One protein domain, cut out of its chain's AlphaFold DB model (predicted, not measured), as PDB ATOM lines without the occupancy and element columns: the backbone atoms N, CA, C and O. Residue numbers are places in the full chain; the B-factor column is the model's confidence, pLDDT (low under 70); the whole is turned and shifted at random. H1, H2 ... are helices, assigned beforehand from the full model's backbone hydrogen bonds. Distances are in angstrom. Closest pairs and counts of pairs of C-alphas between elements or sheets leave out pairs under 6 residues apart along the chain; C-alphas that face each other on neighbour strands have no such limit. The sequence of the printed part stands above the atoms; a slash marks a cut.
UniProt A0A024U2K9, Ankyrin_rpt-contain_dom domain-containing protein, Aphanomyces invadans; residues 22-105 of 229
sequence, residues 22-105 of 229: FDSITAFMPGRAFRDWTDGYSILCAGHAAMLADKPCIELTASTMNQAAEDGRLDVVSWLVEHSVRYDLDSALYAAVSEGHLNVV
ATOM      1  N   PHE A  22     -36.225 -20.945  17.844       61.81
ATOM      2  CA  PHE A  22     -37.164 -21.184  18.934       61.81
ATOM      3  C   PHE A  22     -37.342 -22.646  19.341       61.81
ATOM      4  O   PHE A  22     -37.417 -22.931  20.534       61.81
ATOM      5  N   ASP A  23     -37.381 -23.583  18.401       64.69
ATOM      6  CA  ASP A  23     -37.424 -25.012  18.717       64.69
ATOM      7  C   ASP A  23     -36.094 -25.444  19.368       64.69
ATOM      8  O   ASP A  23     -36.086 -26.220  20.321       64.69
ATOM      9  N   SER A  24     -34.975 -24.829  18.964       63.38
ATOM     10  CA  SER A  24     -33.676 -24.980  19.639       63.38
ATOM     11  C   SER A  24     -33.675 -24.406  21.070       63.38
ATOM     12  O   SER A  24     -33.177 -25.047  21.997       63.38
ATOM     13  N   ILE A  25     -34.262 -23.222  21.283       65.19
ATOM     14  CA  ILE A  25     -34.381 -22.595  22.615       65.19
ATOM     15  C   ILE A  25     -35.310 -23.401  23.537       65.19
ATOM     16  O   ILE A  25     -35.001 -23.599  24.712       65.19
ATOM     17  N   THR A  26     -36.435 -23.895  23.018       61.81
ATOM     18  CA  THR A  26     -37.403 -24.681  23.802       61.81
ATOM     19  C   THR A  26     -36.893 -26.086  24.116       61.81
ATOM     20  O   THR A  26     -37.105 -26.568  25.228       61.81
ATOM     21  N   ALA A  27     -36.136 -26.710  23.207       63.50
ATOM     22  CA  ALA A  27     -35.442 -27.971  23.470       63.50
ATOM     23  C   ALA A  27     -34.388 -27.850  24.585       63.50
ATOM     24  O   ALA A  27     -34.141 -28.814  25.311       63.50
ATOM     25  N   PHE A  28     -33.783 -26.668  24.752       60.25
ATOM     26  CA  PHE A  28     -32.770 -26.410  25.775       60.25
ATOM     27  C   PHE A  28     -33.342 -26.300  27.203       60.25
ATOM     28  O   PHE A  28     -32.592 -26.435  28.169       60.25
ATOM     29  N   MET A  29     -34.655 -26.096  27.374       56.66
ATOM     30  CA  MET A  29     -35.277 -25.905  28.694       56.66
ATOM     31  C   MET A  29     -36.413 -26.905  28.969       56.66
ATOM     32  O   MET A  29     -37.589 -26.529  28.985       56.66
ATOM     33  N   PRO A  30     -36.099 -28.187  29.233       52.94
ATOM     34  CA  PRO A  30     -37.118 -29.175  29.559       52.94
ATOM     35  C   PRO A  30     -37.751 -28.876  30.930       52.94
ATOM     36  O   PRO A  30     -37.068 -28.880  31.952       52.94
ATOM     37  N   GLY A  31     -39.070 -28.648  30.961       52.91
ATOM     38  CA  GLY A  31     -39.868 -28.650  32.197       52.91
ATOM     39  C   GLY A  31     -40.568 -27.342  32.590       52.91
ATOM     40  O   GLY A  31     -41.278 -27.345  33.593       52.91
ATOM     41  N   ARG A  32     -40.430 -26.250  31.828       51.53
ATOM     42  CA  ARG A  32     -41.320 -25.076  31.954       51.53
ATOM     43  C   ARG A  32     -42.267 -25.009  30.763       51.53
ATOM     44  O   ARG A  32     -41.862 -25.302  29.640       51.53
ATOM     45  N   ALA A  33     -43.528 -24.647  31.000       53.53
ATOM     46  CA  ALA A  33     -44.456 -24.416  29.903       53.53
ATOM     47  C   ALA A  33     -43.995 -23.165  29.140       53.53
ATOM     48  O   ALA A  33     -43.661 -22.156  29.749       53.53
ATOM     49  N   PHE A  34     -43.980 -23.214  27.807       55.28
ATOM     50  CA  PHE A  34     -43.568 -22.091  26.947       55.28
ATOM     51  C   PHE A  34     -44.312 -20.774  27.262       55.28
ATOM     52  O   PHE A  34     -43.756 -19.691  27.108       55.28
ATOM     53  N   ARG A  35     -45.536 -20.882  27.800       51.25
ATOM     54  CA  ARG A  35     -46.358 -19.772  28.312       51.25
ATOM     55  C   ARG A  35     -45.717 -18.965  29.447       51.25
ATOM     56  O   ARG A  35     -46.073 -17.806  29.612       51.25
ATOM     57  N   ASP A  36     -44.788 -19.552  30.199       58.91
ATOM     58  CA  ASP A  36     -44.130 -18.899  31.337       58.91
ATOM     59  C   ASP A  36     -42.866 -18.121  30.923       58.91
ATOM     60  O   ASP A  36     -42.260 -17.448  31.754       58.91
ATOM     61  N   TRP A  37     -42.418 -18.258  29.666       63.69
ATOM     62  CA  TRP A  37     -41.135 -17.712  29.206       63.69
ATOM     63  C   TRP A  37     -41.273 -16.417  28.408       63.69
ATOM     64  O   TRP A  37     -40.446 -15.518  28.543       63.69
ATOM     65  N   THR A  38     -42.316 -16.315  27.586       65.81
ATOM     66  CA  THR A  38     -42.575 -15.147  26.740       65.81
ATOM     67  C   THR A  38     -44.068 -14.901  26.660       65.81
ATOM     68  O   THR A  38     -44.835 -15.812  26.345       65.81
ATOM     69  N   ASP A  39     -44.476 -13.664  26.902       71.00
ATOM     70  CA  ASP A  39     -45.822 -13.194  26.627       71.00
ATOM     71  C   ASP A  39     -45.976 -12.828  25.142       71.00
ATOM     72  O   ASP A  39     -45.013 -12.531  24.429       71.00
ATOM     73  N   GLY A  40     -47.219 -12.844  24.653       73.38
ATOM     74  CA  GLY A  40     -47.507 -12.432  23.277       73.38
ATOM     75  C   GLY A  40     -47.051 -10.998  22.989       73.38
ATOM     76  O   GLY A  40     -46.665 -10.691  21.863       73.38
ATOM     77  N   TYR A  41     -47.018 -10.142  24.016       77.00
ATOM     78  CA  TYR A  41     -46.586  -8.757  23.897       77.00
ATOM     79  C   TYR A  41     -45.095  -8.616  23.550       77.00
ATOM     80  O   TYR A  41     -44.767  -7.923  22.582       77.00
ATOM     81  N   SER A  42     -44.189  -9.316  24.247       78.06
ATOM     82  CA  SER A  42     -42.747  -9.248  23.950       78.06
ATOM     83  C   SER A  42     -42.420  -9.742  22.539       78.06
ATOM     84  O   SER A  42     -41.563  -9.176  21.857       78.06
ATOM     85  N   ILE A  43     -43.134 -10.767  22.067       77.88
ATOM     86  CA  ILE A  43     -42.975 -11.323  20.715       77.88
ATOM     87  C   ILE A  43     -43.395 -10.299  19.653       77.88
ATOM     88  O   ILE A  43     -42.687 -10.106  18.660       77.88
ATOM     89  N   LEU A  44     -44.516  -9.607  19.876       77.06
ATOM     90  CA  LEU A  44     -44.985  -8.536  18.997       77.06
ATOM     91  C   LEU A  44     -44.026  -7.346  18.995       77.06
ATOM     92  O   LEU A  44     -43.703  -6.822  17.930       77.06
ATOM     93  N   CYS A  45     -43.500  -6.967  20.161       76.56
ATOM     94  CA  CYS A  45     -42.512  -5.895  20.275       76.56
ATOM     95  C   CYS A  45     -41.215  -6.192  19.523       76.56
ATOM     96  O   CYS A  45     -40.613  -5.266  18.975       76.56
ATOM     97  N   ALA A  46     -40.813  -7.465  19.477       77.69
ATOM     98  CA  ALA A  46     -39.665  -7.941  18.714       77.69
ATOM     99  C   ALA A  46     -39.937  -8.054  17.197       77.69
ATOM    100  O   ALA A  46     -39.028  -8.372  16.434       77.69
ATOM    101  N   GLY A  47     -41.169  -7.798  16.738       74.75
ATOM    102  CA  GLY A  47     -41.553  -7.905  15.327       74.75
ATOM    103  C   GLY A  47     -41.745  -9.347  14.850       74.75
ATOM    104  O   GLY A  47     -41.852  -9.605  13.652       74.75
ATOM    105  N   HIS A  48     -41.822 -10.307  15.771       73.50
ATOM    106  CA  HIS A  48     -41.969 -11.726  15.461       73.50
ATOM    107  C   HIS A  48     -43.442 -12.157  15.371       73.50
ATOM    108  O   HIS A  48     -43.797 -13.266  15.757       73.50
ATOM    109  N   ALA A  49     -44.315 -11.308  14.817       70.38
ATOM    110  CA  ALA A  49     -45.751 -11.583  14.699       70.38
ATOM    111  C   ALA A  49     -46.065 -12.879  13.920       70.38
ATOM    112  O   ALA A  49     -47.020 -13.580  14.239       70.38
ATOM    113  N   ALA A  50     -45.215 -13.259  12.957       68.75
ATOM    114  CA  ALA A  50     -45.339 -14.516  12.211       68.75
ATOM    115  C   ALA A  50     -45.295 -15.766  13.111       68.75
ATOM    116  O   ALA A  50     -45.885 -16.792  12.782       68.75
ATOM    117  N   MET A  51     -44.646 -15.676  14.274       67.50
ATOM    118  CA  MET A  51     -44.611 -16.772  15.240       67.50
ATOM    119  C   MET A  51     -45.954 -17.038  15.906       67.50
ATOM    120  O   MET A  51     -46.231 -18.173  16.291       67.50
ATOM    121  N   LEU A  52     -46.786 -16.005  16.041       69.94
ATOM    122  CA  LEU A  52     -48.122 -16.139  16.617       69.94
ATOM    123  C   LEU A  52     -49.050 -16.924  15.686       69.94
ATOM    124  O   LEU A  52     -49.952 -17.604  16.162       69.94
ATOM    125  N   ALA A  53     -48.801 -16.874  14.373       65.69
ATOM    126  CA  ALA A  53     -49.537 -17.665  13.392       65.69
ATOM    127  C   ALA A  53     -49.144 -19.154  13.417       65.69
ATOM    128  O   ALA A  53     -49.993 -20.014  13.199       65.69
ATOM    129  N   ASP A  54     -47.874 -19.460  13.700       65.56
ATOM    130  CA  ASP A  54     -47.346 -20.833  13.699       65.56
ATOM    131  C   ASP A  54     -47.608 -21.580  15.020       65.56
ATOM    132  O   ASP A  54     -47.747 -22.804  15.045       65.56
ATOM    133  N   LYS A  55     -47.715 -20.854  16.143       64.81
ATOM    134  CA  LYS A  55     -47.884 -21.454  17.474       64.81
ATOM    135  C   LYS A  55     -49.101 -20.877  18.222       64.81
ATOM    136  O   LYS A  55     -48.957 -19.910  18.969       64.81
ATOM    137  N   PRO A  56     -50.282 -21.532  18.154       62.88
ATOM    138  CA  PRO A  56     -51.510 -21.076  18.822       62.88
ATOM    139  C   PRO A  56     -51.490 -21.240  20.355       62.88
ATOM    140  O   PRO A  56     -52.491 -20.996  21.022       62.88
ATOM    141  N   CYS A  57     -50.375 -21.687  20.945       59.69
ATOM    142  CA  CYS A  57     -50.228 -21.818  22.396       59.69
ATOM    143  C   CYS A  57     -50.052 -20.470  23.115       59.69
ATOM    144  O   CYS A  57     -50.251 -20.412  24.336       59.69
ATOM    145  N   ILE A  58     -49.705 -19.413  22.369       64.50
ATOM    146  CA  ILE A  58     -49.605 -18.035  22.852       64.50
ATOM    147  C   ILE A  58     -50.993 -17.399  22.760       64.50
ATOM    148  O   ILE A  58     -51.456 -17.025  21.685       64.50
ATOM    149  N   GLU A  59     -51.671 -17.279  23.897       63.56
ATOM    150  CA  GLU A  59     -52.947 -16.571  23.967       63.56
ATOM    151  C   GLU A  59     -52.698 -15.061  23.982       63.56
ATOM    152  O   GLU A  59     -52.185 -14.498  24.953       63.56
ATOM    153  N   LEU A  60     -53.094 -14.387  22.903       71.94
ATOM    154  CA  LEU A  60     -53.229 -12.937  22.894       71.94
ATOM    155  C   LEU A  60     -54.379 -12.578  23.840       71.94
ATOM    156  O   LEU A  60     -55.546 -12.880  23.578       71.94
ATOM    157  N   THR A  61     -54.028 -12.001  24.983       74.81
ATOM    158  CA  THR A  61     -54.952 -11.723  26.088       74.81
ATOM    159  C   THR A  61     -55.245 -10.222  26.142       74.81
ATOM    160  O   THR A  61     -54.475  -9.419  25.623       74.81
ATOM    161  N   ALA A  62     -56.310  -9.798  26.827       76.69
ATOM    162  CA  ALA A  62     -56.546  -8.372  27.091       76.69
ATOM    163  C   ALA A  62     -55.312  -7.674  27.707       76.69
ATOM    164  O   ALA A  62     -55.004  -6.538  27.358       76.69
ATOM    165  N   SER A  63     -54.536  -8.387  28.531       79.31
ATOM    166  CA  SER A  63     -53.278  -7.892  29.100       79.31
ATOM    167  C   SER A  63     -52.251  -7.471  28.043       79.31
ATOM    168  O   SER A  63     -51.613  -6.441  28.217       79.31
ATOM    169  N   THR A  64     -52.122  -8.202  26.924       82.25
ATOM    170  CA  THR A  64     -51.167  -7.834  25.862       82.25
ATOM    171  C   THR A  64     -51.589  -6.560  25.136       82.25
ATOM    172  O   THR A  64     -50.739  -5.789  24.701       82.25
ATOM    173  N   MET A  65     -52.899  -6.310  25.026       83.19
ATOM    174  CA  MET A  65     -53.416  -5.066  24.456       83.19
ATOM    175  C   MET A  65     -53.250  -3.887  25.420       83.19
ATOM    176  O   MET A  65     -52.843  -2.814  24.981       83.19
ATOM    177  N   ASN A  66     -53.504  -4.088  26.717       83.75
ATOM    178  CA  ASN A  66     -53.290  -3.055  27.733       83.75
ATOM    179  C   ASN A  66     -51.821  -2.625  27.784       83.75
ATOM    180  O   ASN A  66     -51.546  -1.433  27.779       83.75
ATOM    181  N   GLN A  67     -50.890  -3.580  27.746       84.88
ATOM    182  CA  GLN A  67     -49.459  -3.284  27.771       84.88
ATOM    183  C   GLN A  67     -48.991  -2.563  26.500       84.88
ATOM    184  O   GLN A  67     -48.233  -1.604  26.568       84.88
ATOM    185  N   ALA A  68     -49.516  -2.949  25.331       86.81
ATOM    186  CA  ALA A  68     -49.250  -2.224  24.089       86.81
ATOM    187  C   ALA A  68     -49.787  -0.786  24.115       86.81
ATOM    188  O   ALA A  68     -49.180   0.115  23.532       86.81
ATOM    189  N   ALA A  69     -50.925  -0.577  24.777       86.81
ATOM    190  CA  ALA A  69     -51.527   0.732  24.951       86.81
ATOM    191  C   ALA A  69     -50.756   1.601  25.959       86.81
ATOM    192  O   ALA A  69     -50.574   2.786  25.695       86.81
ATOM    193  N   GLU A  70     -50.268   1.010  27.052       86.44
ATOM    194  CA  GLU A  70     -49.410   1.646  28.064       86.44
ATOM    195  C   GLU A  70     -48.052   2.065  27.483       86.44
ATOM    196  O   GLU A  70     -47.595   3.179  27.714       86.44
ATOM    197  N   ASP A  71     -47.453   1.236  26.629       86.62
ATOM    198  CA  ASP A  71     -46.185   1.555  25.962       86.62
ATOM    199  C   ASP A  71     -46.358   2.459  24.722       86.62
ATOM    200  O   ASP A  71     -45.378   2.848  24.081       86.62
ATOM    201  N   GLY A  72     -47.598   2.770  24.328       86.31
ATOM    202  CA  GLY A  72     -47.886   3.628  23.176       86.31
ATOM    203  C   GLY A  72     -47.569   2.993  21.813       86.31
ATOM    204  O   GLY A  72     -47.404   3.699  20.812       86.31
ATOM    205  N   ARG A  73     -47.468   1.661  21.741       86.69
ATOM    206  CA  ARG A  73     -47.050   0.914  20.541       86.69
ATOM    207  C   ARG A  73     -48.211   0.733  19.566       86.69
ATOM    208  O   ARG A  73     -48.821  -0.334  19.492       86.69
ATOM    209  N   LEU A  74     -48.474   1.768  18.767       86.06
ATOM    210  CA  LEU A  74     -49.553   1.767  17.772       86.06
ATOM    211  C   LEU A  74     -49.472   0.582  16.799       86.06
ATOM    212  O   LEU A  74     -50.506  -0.014  16.526       86.06
ATOM    213  N   ASP A  75     -48.276   0.199  16.348       84.81
ATOM    214  CA  ASP A  75     -48.086  -0.925  15.413       84.81
ATOM    215  C   ASP A  75     -48.592  -2.257  15.989       84.81
ATOM    216  O   ASP A  75     -49.196  -3.076  15.295       84.81
ATOM    217  N   VAL A  76     -48.358  -2.468  17.289       83.25
ATOM    218  CA  VAL A  76     -48.800  -3.666  18.008       83.25
ATOM    219  C   VAL A  76     -50.308  -3.605  18.225       83.25
ATOM    220  O   VAL A  76     -51.003  -4.589  17.985       83.25
ATOM    221  N   VAL A  77     -50.831  -2.442  18.623       84.94
ATOM    222  CA  VAL A  77     -52.271  -2.230  18.819       84.94
ATOM    223  C   VAL A  77     -53.047  -2.438  17.516       84.94
ATOM    224  O   VAL A  77     -54.064  -3.129  17.531       84.94
ATOM    225  N   SER A  78     -52.578  -1.901  16.385       84.50
ATOM    226  CA  SER A  78     -53.240  -2.083  15.090       84.50
ATOM    227  C   SER A  78     -53.238  -3.542  14.664       84.50
ATOM    228  O   SER A  78     -54.281  -4.066  14.278       84.50
ATOM    229  N   TRP A  79     -52.100  -4.224  14.820       84.06
ATOM    230  CA  TRP A  79     -51.992  -5.640  14.489       84.06
ATOM    231  C   TRP A  79     -52.940  -6.495  15.341       84.06
ATOM    232  O   TRP A  79     -53.636  -7.360  14.810       84.06
ATOM    233  N   LEU A  80     -53.019  -6.216  16.648       81.50
ATOM    234  CA  LEU A  80     -53.926  -6.908  17.561       81.50
ATOM    235  C   LEU A  80     -55.399  -6.659  17.213       81.50
ATOM    236  O   LEU A  80     -56.185  -7.597  17.243       81.50
ATOM    237  N   VAL A  81     -55.792  -5.429  16.869       80.06
ATOM    238  CA  VAL A  81     -57.184  -5.129  16.480       80.06
ATOM    239  C   VAL A  81     -57.572  -5.840  15.178       80.06
ATOM    240  O   VAL A  81     -58.698  -6.320  15.059       80.06
ATOM    241  N   GLU A  82     -56.642  -5.964  14.228       78.88
ATOM    242  CA  GLU A  82     -56.866  -6.683  12.967       78.88
ATOM    243  C   GLU A  82     -56.986  -8.206  13.151       78.88
ATOM    244  O   GLU A  82     -57.778  -8.844  12.457       78.88
ATOM    245  N   HIS A  83     -56.221  -8.792  14.080       73.38
ATOM    246  CA  HIS A  83     -56.106 -10.252  14.234       73.38
ATOM    247  C   HIS A  83     -56.911 -10.835  15.404       73.38
ATOM    248  O   HIS A  83     -57.095 -12.053  15.461       73.38
ATOM    249  N   SER A  84     -57.430 -10.006  16.312       67.69
ATOM    250  CA  SER A  84     -58.080 -10.479  17.531       67.69
ATOM    251  C   SER A  84     -59.479  -9.899  17.731       67.69
ATOM    252  O   SER A  84     -59.681  -8.755  18.140       67.69
ATOM    253  N   VAL A  85     -60.489 -10.729  17.483       56.31
ATOM    254  CA  VAL A  85     -61.895 -10.329  17.567       56.31
ATOM    255  C   VAL A  85     -62.356 -10.232  19.033       56.31
ATOM    256  O   VAL A  85     -62.433 -11.237  19.733       56.31
ATOM    257  N   ARG A  86     -62.746  -9.008  19.431       57.00
ATOM    258  CA  ARG A  86     -63.397  -8.576  20.693       57.00
ATOM    259  C   ARG A  86     -62.550  -8.675  21.967       57.00
ATOM    260  O   ARG A  86     -62.827  -9.480  22.852       57.00
ATOM    261  N   TYR A  87     -61.604  -7.752  22.109       64.94
ATOM    262  CA  TYR A  87     -61.120  -7.348  23.430       64.94
ATOM    263  C   TYR A  87     -61.933  -6.187  23.988       64.94
ATOM    264  O   TYR A  87     -62.546  -5.423  23.242       64.94
ATOM    265  N   ASP A  88     -61.911  -6.056  25.310       68.50
ATOM    266  CA  ASP A  88     -62.401  -4.868  25.990       68.50
ATOM    267  C   ASP A  88     -61.444  -3.696  25.725       68.50
ATOM    268  O   ASP A  88     -60.394  -3.567  26.356       68.50
ATOM    269  N   LEU A  89     -61.791  -2.870  24.735       74.31
ATOM    270  CA  LEU A  89     -61.002  -1.704  24.338       74.31
ATOM    271  C   LEU A  89     -61.022  -0.599  25.401       74.31
ATOM    272  O   LEU A  89     -60.169   0.285  25.358       74.31
ATOM    273  N   ASP A  90     -61.954  -0.644  26.358       77.69
ATOM    274  CA  ASP A  90     -62.100   0.395  27.378       77.69
ATOM    275  C   ASP A  90     -60.886   0.409  28.309       77.69
ATOM    276  O   ASP A  90     -60.281   1.455  28.543       77.69
ATOM    277  N   SER A  91     -60.478  -0.770  28.780       81.06
ATOM    278  CA  SER A  91     -59.307  -0.933  29.648       81.06
ATOM    279  C   SER A  91     -58.018  -0.452  28.968       81.06
ATOM    280  O   SER A  91     -57.236   0.289  29.567       81.06
ATOM    281  N   ALA A  92     -57.832  -0.805  27.693       82.88
ATOM    282  CA  ALA A  92     -56.672  -0.387  26.912       82.88
ATOM    283  C   ALA A  92     -56.691   1.119  26.606       82.88
ATOM    284  O   ALA A  92     -55.653   1.780  26.664       82.88
ATOM    285  N   LEU A  93     -57.871   1.689  26.342       85.00
ATOM    286  CA  LEU A  93     -58.040   3.129  26.170       85.00
ATOM    287  C   LEU A  93     -57.630   3.881  27.440       85.00
ATOM    288  O   LEU A  93     -56.872   4.842  27.344       85.00
ATOM    289  N   TYR A  94     -58.094   3.458  28.621       84.81
ATOM    290  CA  TYR A  94     -57.734   4.132  29.874       84.81
ATOM    291  C   TYR A  94     -56.232   4.052  30.166       84.81
ATOM    292  O   TYR A  94     -55.670   5.040  30.640       84.81
ATOM    293  N   ALA A  95     -55.574   2.933  29.840       86.06
ATOM    294  CA  ALA A  95     -54.120   2.805  29.949       86.06
ATOM    295  C   ALA A  95     -53.397   3.812  29.034       86.06
ATOM    296  O   ALA A  95     -52.613   4.627  29.516       86.06
ATOM    297  N   ALA A  96     -53.747   3.856  27.743       88.00
ATOM    298  CA  ALA A  96     -53.161   4.816  26.801       88.00
ATOM    299  C   ALA A  96     -53.413   6.280  27.201       88.00
ATOM    300  O   ALA A  96     -52.551   7.139  27.014       88.00
ATOM    301  N   VAL A  97     -54.598   6.576  27.742       86.88
ATOM    302  CA  VAL A  97     -54.959   7.920  28.206       86.88
ATOM    303  C   VAL A  97     -54.172   8.319  29.453       86.88
ATOM    304  O   VAL A  97     -53.769   9.475  29.553       86.88
ATOM    305  N   SER A  98     -53.948   7.388  30.381       85.44
ATOM    306  CA  SER A  98     -53.178   7.649  31.603       85.44
ATOM    307  C   SER A  98     -51.719   7.982  31.276       85.44
ATOM    308  O   SER A  98     -51.177   8.952  31.806       85.44
ATOM    309  N   GLU A  99     -51.136   7.261  30.318       86.56
ATOM    310  CA  GLU A  99     -49.749   7.459  29.876       86.56
ATOM    311  C   GLU A  99     -49.569   8.604  28.864       86.56
ATOM    312  O   GLU A  99     -48.458   9.082  28.648       86.56
ATOM    313  N   GLY A 100     -50.652   9.109  28.265       86.12
ATOM    314  CA  GLY A 100     -50.586  10.274  27.376       86.12
ATOM    315  C   GLY A 100     -50.363   9.953  25.897       86.12
ATOM    316  O   GLY A 100     -50.002  10.837  25.113       86.12
ATOM    317  N   HIS A 101     -50.618   8.717  25.470       88.94
ATOM    318  CA  HIS A 101     -50.359   8.265  24.100       88.94
ATOM    319  C   HIS A 101     -51.455   8.684  23.118       88.94
ATOM    320  O   HIS A 101     -52.296   7.883  22.703       88.94
ATOM    321  N   LEU A 102     -51.418   9.950  22.689       86.06
ATOM    322  CA  LEU A 102     -52.397  10.559  21.776       86.06
ATOM    323  C   LEU A 102     -52.675   9.714  20.520       86.06
ATOM    324  O   LEU A 102     -53.832   9.527  20.147       86.06
ATOM    325  N   ASN A 103     -51.627   9.179  19.885       88.25
ATOM    326  CA  ASN A 103     -51.748   8.405  18.644       88.25
ATOM    327  C   ASN A 103     -52.588   7.135  18.847       88.25
ATOM    328  O   ASN A 103     -53.436   6.799  18.017       88.25
ATOM    329  N   VAL A 104     -52.369   6.450  19.971       86.19
ATOM    330  CA  VAL A 104     -53.100   5.236  20.344       86.19
ATOM    331  C   VAL A 104     -54.542   5.582  20.713       86.19
ATOM    332  O   VAL A 104     -55.467   4.910  20.260       86.19
ATOM    333  N   VAL A 105     -54.765   6.686  21.434       84.94
ATOM    334  CA  VAL A 105     -56.116   7.172  21.763       84.94
ATOM    335  C   VAL A 105     -56.914   7.519  20.503       84.94
ATOM    336  O   VAL A 105     -58.052   7.076  20.362       84.94
TER     337      VAL A 105
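This is residues 22 to 105 of the 229 residues of the protein "Ankyrin_rpt-contain_dom domain-containing protein" of Aphanomyces invadans (UniProt A0A024U2K9). A stepped row of short helices runs along the longest axis: H4 is in the middle with H2 on one side and H6 on the other, while H5 folds back beside H4 as a hairpin. H7 packs on H5 and H6 at one end of the row; H3 is near H2 towards the other end, and H1 lies far out there, with residues 27 to 32 standing free. The printed part has 84 residues with seven named helices, H1 to H7 in chain order, and no named strand; its class is all helix. It is only just compact, close to loose, with a radius of gyration of the C-alphas of 13.9 A, and only just elongated, spanning 42 by 21 by 20 A.

Start at the longest helix, H6, residues 89 to 99, which touches the hub, H4, residues 62 to 70, at a shallow tilt of 28 degrees, the same way. Look at Asn 66 and Ala 92 for their closest C-alphas, 4.4 A apart. H4 forms a helical hairpin with H5, residues 74 to 83; they touch at a shallow tilt of 25 degrees, opposite ways, and their closest C-alphas, those of Ala 68 and Val 77, are 6.1 A apart. H4 also touches H2, residues 40 to 45, at a shallow tilt of 28 degrees, the same way, with the C-alphas of Tyr 41 and Thr 64 the closest at 5.1 A. H7, residues 102 to 105, touches H6, the closest C-alphas being those of Leu 93 and Val 105 at 6.3 A. H7 and H5 only just touch, with 3 pairs of C-alphas within 8 A, the closest those of Leu 74 and Val 104 at 5.6 A. H3, residues 50 to 54, is close to H2 but not clearly touching: the C-alphas of Gly 40 and Leu 52, their closest, are 7.6 A apart. H1, residues 22 to 27, touches no helix. In H1 to H6 every O i to N i+4 pair is within hydrogen-bond range; H7 is too short for such a pair.

Find C-alpha 89 at (-61.002, -1.704, 24.338); from there H6 runs 15.5 A to C-alpha 99. H5 covers 14.1 A from Leu 74 to His 83, and H4 12.3 A from Ala 62 to Glu 70. H1 begins with C-alpha 22 at (-37.164, -21.184, 18.934), and H7 ends with C-alpha 105 at (-56.116, 7.172, 21.763).

The two C-alphas farthest apart are those of Pro 30 and Leu 102, at 43.3 A. The printed part has no cut. The link from H1 to H2, residues 28 to 39, is long. Mean pLDDT of the printed part is 74.0; look for values under 70 at residues 22 to 38, 50 to 59 and 84 to 88.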